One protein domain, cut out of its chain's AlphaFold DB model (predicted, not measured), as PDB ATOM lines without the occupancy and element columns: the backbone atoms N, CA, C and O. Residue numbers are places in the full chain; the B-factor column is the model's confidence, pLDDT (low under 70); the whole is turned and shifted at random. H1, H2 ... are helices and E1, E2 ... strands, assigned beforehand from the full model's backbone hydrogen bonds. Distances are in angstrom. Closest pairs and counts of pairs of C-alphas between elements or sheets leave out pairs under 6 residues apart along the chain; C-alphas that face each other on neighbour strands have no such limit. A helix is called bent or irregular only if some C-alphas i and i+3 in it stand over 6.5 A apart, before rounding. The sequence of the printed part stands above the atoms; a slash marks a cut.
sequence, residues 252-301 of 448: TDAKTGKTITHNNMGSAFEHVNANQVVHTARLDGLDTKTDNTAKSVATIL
ATOM      1  N   THR A 252      10.055   7.296  34.244       96.69
ATOM      2  CA  THR A 252      10.652   6.959  32.947       96.69
ATOM      3  C   THR A 252      11.523   8.107  32.457       96.69
ATOM      4  O   THR A 252      11.038   9.223  32.295       96.69
ATOM      5  N   ASP A 253      12.803   7.839  32.230       97.19
ATOM      6  CA  ASP A 253      13.769   8.800  31.703       97.19
ATOM      7  C   ASP A 253      13.457   9.121  30.232       97.19
ATOM      8  O   ASP A 253      13.331   8.229  29.390       97.19
ATOM      9  N   ALA A 254      13.324  10.405  29.906       96.69
ATOM     10  CA  ALA A 254      12.905  10.872  28.587       96.69
ATOM     11  C   ALA A 254      13.995  10.720  27.512       96.69
ATOM     12  O   ALA A 254      13.692  10.788  26.317       96.69
ATOM     13  N   LYS A 255      15.258  10.531  27.919       94.69
ATOM     14  CA  LYS A 255      16.408  10.378  27.020       94.69
ATOM     15  C   LYS A 255      16.612   8.923  26.595       94.69
ATOM     16  O   LYS A 255      16.952   8.663  25.446       94.69
ATOM     17  N   THR A 256      16.412   7.987  27.516       95.12
ATOM     18  CA  THR A 256      16.699   6.554  27.359       95.12
ATOM     19  C   THR A 256      15.442   5.692  27.270       95.12
ATOM     20  O   THR A 256      15.522   4.557  26.809       95.12
ATOM     21  N   GLY A 257      14.284   6.193  27.716       94.81
ATOM     22  CA  GLY A 257      13.030   5.437  27.801       94.81
ATOM     23  C   GLY A 257      12.993   4.408  28.936       94.81
ATOM     24  O   GLY A 257      12.023   3.663  29.054       94.81
ATOM     25  N   LYS A 258      14.031   4.344  29.779       96.31
ATOM     26  CA  LYS A 258      14.120   3.394  30.892       96.31
ATOM     27  C   LYS A 258      13.451   3.965  32.141       96.31
ATOM     28  O   LYS A 258      13.653   5.125  32.485       96.31
ATOM     29  N   THR A 259      12.714   3.138  32.877       96.62
ATOM     30  CA  THR A 259      12.238   3.495  34.220       96.62
ATOM     31  C   THR A 259      13.395   3.505  35.216       96.62
ATOM     32  O   THR A 259      14.101   2.509  35.380       96.62
ATOM     33  N   ILE A 260      13.578   4.641  35.882       95.50
ATOM     34  CA  ILE A 260      14.529   4.841  36.972       95.50
ATOM     35  C   ILE A 260      13.740   4.916  38.277       95.50
ATOM     36  O   ILE A 260      12.759   5.656  38.382       95.50
ATOM     37  N   THR A 261      14.174   4.138  39.263       94.38
ATOM     38  CA  THR A 261      13.595   4.119  40.606       94.38
ATOM     39  C   THR A 261      14.343   5.082  41.516       94.38
ATOM     40  O   THR A 261      15.565   5.013  41.632       94.38
ATOM     41  N   HIS A 262      13.590   5.937  42.193       91.50
ATOM     42  CA  HIS A 262      14.063   6.922  43.159       91.50
ATOM     43  C   HIS A 262      13.542   6.555  44.545       91.50
ATOM     44  O   HIS A 262      12.385   6.174  44.688       91.50
ATOM     45  N   ASN A 263      14.375   6.670  45.575       87.94
ATOM     46  CA  ASN A 263      14.012   6.324  46.956       87.94
ATOM     47  C   ASN A 263      13.739   7.557  47.832       87.94
ATOM     48  O   ASN A 263      13.671   7.442  49.052       87.94
ATOM     49  N   ASN A 264      13.665   8.742  47.226       86.94
ATOM     50  CA  ASN A 264      13.315   9.995  47.880       86.94
ATOM     51  C   ASN A 264      12.781  10.995  46.843       86.94
ATOM     52  O   ASN A 264      13.108  10.922  45.657       86.94
ATOM     53  N   MET A 265      11.990  11.963  47.300       86.75
ATOM     54  CA  MET A 265      11.371  12.951  46.414       86.75
ATOM     55  C   MET A 265      12.332  13.964  45.803       86.75
ATOM     56  O   MET A 265      12.059  14.429  44.703       86.75
ATOM     57  N   GLY A 266      13.445  14.292  46.467       90.12
ATOM     58  CA  GLY A 266      14.442  15.209  45.907       90.12
ATOM     59  C   GLY A 266      14.981  14.682  44.576       90.12
ATOM     60  O   GLY A 266      14.810  15.320  43.542       90.12
ATOM     61  N   SER A 267      15.498  13.451  44.589       92.75
ATOM     62  CA  SER A 267      15.994  12.770  43.383       92.75
ATOM     63  C   SER A 267      14.915  12.571  42.311       92.75
ATOM     64  O   SER A 267      15.172  12.753  41.120       92.75
ATOM     65  N   ALA A 268      13.676  12.280  42.723       92.62
ATOM     66  CA  ALA A 268      12.557  12.149  41.799       92.62
ATOM     67  C   ALA A 268      12.238  13.480  41.089       92.62
ATOM     68  O   ALA A 268      12.079  13.500  39.868       92.62
ATOM     69  N   PHE A 269      12.181  14.598  41.818       93.38
ATOM     70  CA  PHE A 269      11.923  15.915  41.228       93.38
ATOM     71  C   PHE A 269      13.070  16.402  40.345       93.38
ATOM     72  O   PHE A 269      12.811  16.952  39.276       93.38
ATOM     73  N   GLU A 270      14.320  16.146  40.730       96.56
ATOM     74  CA  GLU A 270      15.478  16.415  39.872       96.56
ATOM     75  C   GLU A 270      15.366  15.670  38.538       96.56
ATOM     76  O   GLU A 270      15.613  16.248  37.477       96.56
ATOM     77  N   HIS A 271      14.916  14.414  38.562       96.75
ATOM     78  CA  HIS A 271      14.723  13.631  37.346       96.75
ATOM     79  C   HIS A 271      13.539  14.119  36.495       96.75
ATOM     80  O   HIS A 271      13.657  14.188  35.272       96.75
ATOM     81  N   VAL A 272      12.418  14.525  37.107       96.69
ATOM     82  CA  VAL A 272      11.314  15.180  36.375       96.69
ATOM     83  C   VAL A 272      11.800  16.460  35.694       96.69
ATOM     84  O   VAL A 272      11.493  16.685  34.523       96.69
ATOM     85  N   ASN A 273      12.602  17.268  36.389       97.38
ATOM     86  CA  ASN A 273      13.193  18.473  35.820       97.38
ATOM     87  C   ASN A 273      14.141  18.143  34.652       97.38
ATOM     88  O   ASN A 273      14.069  18.770  33.596       97.38
ATOM     89  N   ALA A 274      14.974  17.107  34.788       97.06
ATOM     90  CA  ALA A 274      15.827  16.633  33.697       97.06
ATOM     91  C   ALA A 274      15.007  16.185  32.470       97.06
ATOM     92  O   ALA A 274      15.334  16.548  31.338       97.06
ATOM     93  N   ASN A 275      13.898  15.468  32.679       97.75
ATOM     94  CA  ASN A 275      12.970  15.098  31.610       97.75
ATOM     95  C   ASN A 275      12.339  16.319  30.933       97.75
ATOM     96  O   ASN A 275      12.214  16.343  29.707       97.75
ATOM     97  N   GLN A 276      11.964  17.341  31.708       97.94
ATOM     98  CA  GLN A 276      11.424  18.588  31.170       97.94
ATOM     99  C   GLN A 276      12.439  19.283  30.253       97.94
ATOM    100  O   GLN A 276      12.075  19.684  29.150       97.94
ATOM    101  N   VAL A 277      13.717  19.345  30.644       97.31
ATOM    102  CA  VAL A 277      14.798  19.883  29.797       97.31
ATOM    103  C   VAL A 277      14.922  19.103  28.483       97.31
ATOM    104  O   VAL A 277      15.027  19.706  27.414       97.31
ATOM    105  N   VAL A 278      14.860  17.767  28.531       97.25
ATOM    106  CA  VAL A 278      14.895  16.919  27.324       97.25
ATOM    107  C   VAL A 278      13.690  17.183  26.418       97.25
ATOM    108  O   VAL A 278      13.846  17.254  25.198       97.25
ATOM    109  N   HIS A 279      12.490  17.335  26.979       96.88
ATOM    110  CA  HIS A 279      11.291  17.650  26.200       96.88
ATOM    111  C   HIS A 279      11.382  19.021  25.524       96.88
ATOM    112  O   HIS A 279      11.063  19.110  24.340       96.88
ATOM    113  N   THR A 280      11.878  20.048  26.218       97.44
ATOM    114  CA  THR A 280      12.121  21.371  25.622       97.44
ATOM    115  C   THR A 280      13.100  21.274  24.451       97.44
ATOM    116  O   THR A 280      12.774  21.700  23.350       97.44
ATOM    117  N   ALA A 281      14.235  20.587  24.623       96.69
ATOM    118  CA  ALA A 281      15.201  20.398  23.538       96.69
ATOM    119  C   ALA A 281      14.613  19.630  22.333       96.69
ATOM    120  O   ALA A 281      14.949  19.905  21.180       96.69
ATOM    121  N   ARG A 282      13.717  18.661  22.577       96.88
ATOM    122  CA  ARG A 282      12.995  17.949  21.506       96.88
ATOM    123  C   ARG A 282      12.009  18.858  20.768       96.88
ATOM    124  O   ARG A 282      11.860  18.686  19.559       96.88
ATOM    125  N   LEU A 283      11.349  19.787  21.463       96.06
ATOM    126  CA  LEU A 283      10.466  20.784  20.848       96.06
ATOM    127  C   LEU A 283      11.261  21.759  19.972       96.06
ATOM    128  O   LEU A 283      10.907  21.924  18.809       96.06
ATOM    129  N   ASP A 284      12.384  22.286  20.463       95.62
ATOM    130  CA  ASP A 284      13.274  23.165  19.685       95.62
ATOM    131  C   ASP A 284      13.820  22.458  18.429       95.62
ATOM    132  O   ASP A 284      13.914  23.030  17.336       95.62
ATOM    133  N   GLY A 285      14.143  21.166  18.552       96.00
ATOM    134  CA  GLY A 285      14.552  20.336  17.419       96.00
ATOM    135  C   GLY A 285      13.437  20.128  16.384       96.00
ATOM    136  O   GLY A 285      13.709  20.110  15.180       96.00
ATOM    137  N   LEU A 286      12.182  19.984  16.826       95.56
ATOM    138  CA  LEU A 286      11.024  19.881  15.933       95.56
ATOM    139  C   LEU A 286      10.743  21.208  15.219       95.56
ATOM    140  O   LEU A 286      10.446  21.196  14.023       95.56
ATOM    141  N   ASP A 287      10.891  22.329  15.921       94.88
ATOM    142  CA  ASP A 287      10.769  23.674  15.356       94.88
ATOM    143  C   ASP A 287      11.827  23.900  14.266       94.88
ATOM    144  O   ASP A 287      11.500  24.172  13.113       94.88
ATOM    145  N   THR A 288      13.090  23.570  14.561       94.75
ATOM    146  CA  THR A 288      14.193  23.604  13.583       94.75
ATOM    147  C   THR A 288      13.903  22.743  12.345       94.75
ATOM    148  O   THR A 288      14.181  23.141  11.210       94.75
ATOM    149  N   LYS A 289      13.342  21.537  12.525       95.88
ATOM    150  CA  LYS A 289      12.971  20.659  11.404       95.88
ATOM    151  C   LYS A 289      11.824  21.248  10.576       95.88
ATOM    152  O   LYS A 289      11.843  21.125   9.348       95.88
ATOM    153  N   THR A 290      10.854  21.881  11.228       95.50
ATOM    154  CA  THR A 290       9.733  22.577  10.580       95.50
ATOM    155  C   THR A 290      10.249  23.748   9.749       95.50
ATOM    156  O   THR A 290       9.955  23.821   8.558       95.50
ATOM    157  N   ASP A 291      11.134  24.565  10.315       94.69
ATOM    158  CA  ASP A 291      11.825  25.662   9.638       94.69
ATOM    159  C   ASP A 291      12.612  25.200   8.410       94.69
ATOM    160  O   ASP A 291      12.511  25.784   7.329       94.69
ATOM    161  N   ASN A 292      13.393  24.127   8.549       94.88
ATOM    162  CA  ASN A 292      14.161  23.562   7.439       94.88
ATOM    163  C   ASN A 292      13.245  23.029   6.329       94.88
ATOM    164  O   ASN A 292      13.547  23.197   5.143       94.88
ATOM    165  N   THR A 293      12.114  22.425   6.699       96.81
ATOM    166  CA  THR A 293      11.100  21.954   5.746       96.81
ATOM    167  C   THR A 293      10.462  23.135   5.015       96.81
ATOM    168  O   THR A 293      10.431  23.139   3.786       96.81
ATOM    169  N   ALA A 294      10.035  24.174   5.736       97.00
ATOM    170  CA  ALA A 294       9.455  25.380   5.153       97.00
ATOM    171  C   ALA A 294      10.447  26.090   4.213       97.00
ATOM    172  O   ALA A 294      10.079  26.460   3.098       97.00
ATOM    173  N   LYS A 295      11.724  26.222   4.609       96.31
ATOM    174  CA  LYS A 295      12.795  26.787   3.763       96.31
ATOM    175  C   LYS A 295      12.987  25.972   2.487       96.31
ATOM    176  O   LYS A 295      13.039  26.549   1.405       96.31
ATOM    177  N   SER A 296      13.021  24.643   2.603       96.81
ATOM    178  CA  SER A 296      13.157  23.742   1.451       96.81
ATOM    179  C   SER A 296      11.981  23.880   0.481       96.81
ATOM    180  O   SER A 296      12.189  24.019  -0.721       96.81
ATOM    181  N   VAL A 297      10.746  23.912   0.994       96.56
ATOM    182  CA  VAL A 297       9.541  24.113   0.174       96.56
ATOM    183  C   VAL A 297       9.553  25.488  -0.498       96.56
ATOM    184  O   VAL A 297       9.276  25.576  -1.689       96.56
ATOM    185  N   ALA A 298       9.930  26.554   0.216       95.88
ATOM    186  CA  ALA A 298      10.049  27.894  -0.356       95.88
ATOM    187  C   ALA A 298      11.064  27.943  -1.514       95.88
ATOM    188  O   ALA A 298      10.784  28.534  -2.555       95.88
ATOM    189  N   THR A 299      12.215  27.274  -1.367       95.50
ATOM    190  CA  THR A 299      13.206  27.137  -2.443       95.50
ATOM    191  C   THR A 299      12.656  26.353  -3.635       95.50
ATOM    192  O   THR A 299      12.856  26.779  -4.770       95.50
ATOM    193  N   ILE A 300      11.941  25.246  -3.398       94.69
ATOM    194  CA  ILE A 300      11.345  24.413  -4.459       94.69
ATOM    195  C   ILE A 300      10.268  25.179  -5.240       94.69
ATOM    196  O   ILE A 300      10.215  25.073  -6.463       94.69
ATOM    197  N   LEU A 301       9.416  25.953  -4.559       95.38
ATOM    198  CA  LEU A 301       8.374  26.757  -5.206       95.38
ATOM    199  C   LEU A 301       8.953  27.908  -6.047       95.38
ATOM    200  O   LEU A 301       8.345  28.304  -7.042       95.38
TER     201      LEU A 301
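AT A GLANCE: This is residues 252 to 301 of the 448 residues of the protein "YadA_anchor domain-containing protein" of Pelistega indica (UniProt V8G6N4). The model is one long straight helix, H1, with a short hook of chain before it: residues 252 to 258 curl round into the strand E1, and the chain then folds back into H1. Residues 283 to 301, the last part of H1, stick out free and make much of the length. The printed part has 50 residues, one named strand and then one named helix, and is mostly helix. It is extended, with a radius of gyration of the C-alphas of 16.9 A, and spans 56 by 17 by 6 A, a rod in outline.

IN THESE COORDINATES: E1 is residues 259 to 262, beginning at C-alpha 259 (12.238, 3.495, 34.220). H1 is residues 265 to 301, 53.5 A from C-alpha 265 (11.371, 12.951, 46.414) to C-alpha 301 (8.374, 26.757, -5.206).

HOW THE PARTS SIT: A tight link of 2 residues joins E1 to H1. Their closest C-alphas, those of His 262 and Ala 268, are 5.6 A apart. E1 pairs with no named strand. In H1, which is not bent, every O i to N i+4 pair is within hydrogen-bond range.

THE WHOLE: The C-alphas farthest apart, those of Asn 263 and Leu 301, are 56.3 A apart. Without residues 283 to 301, the body spans 28 by 16 by 6 A. The printed part has no cut, and no printed residue is under 70 in pLDDT.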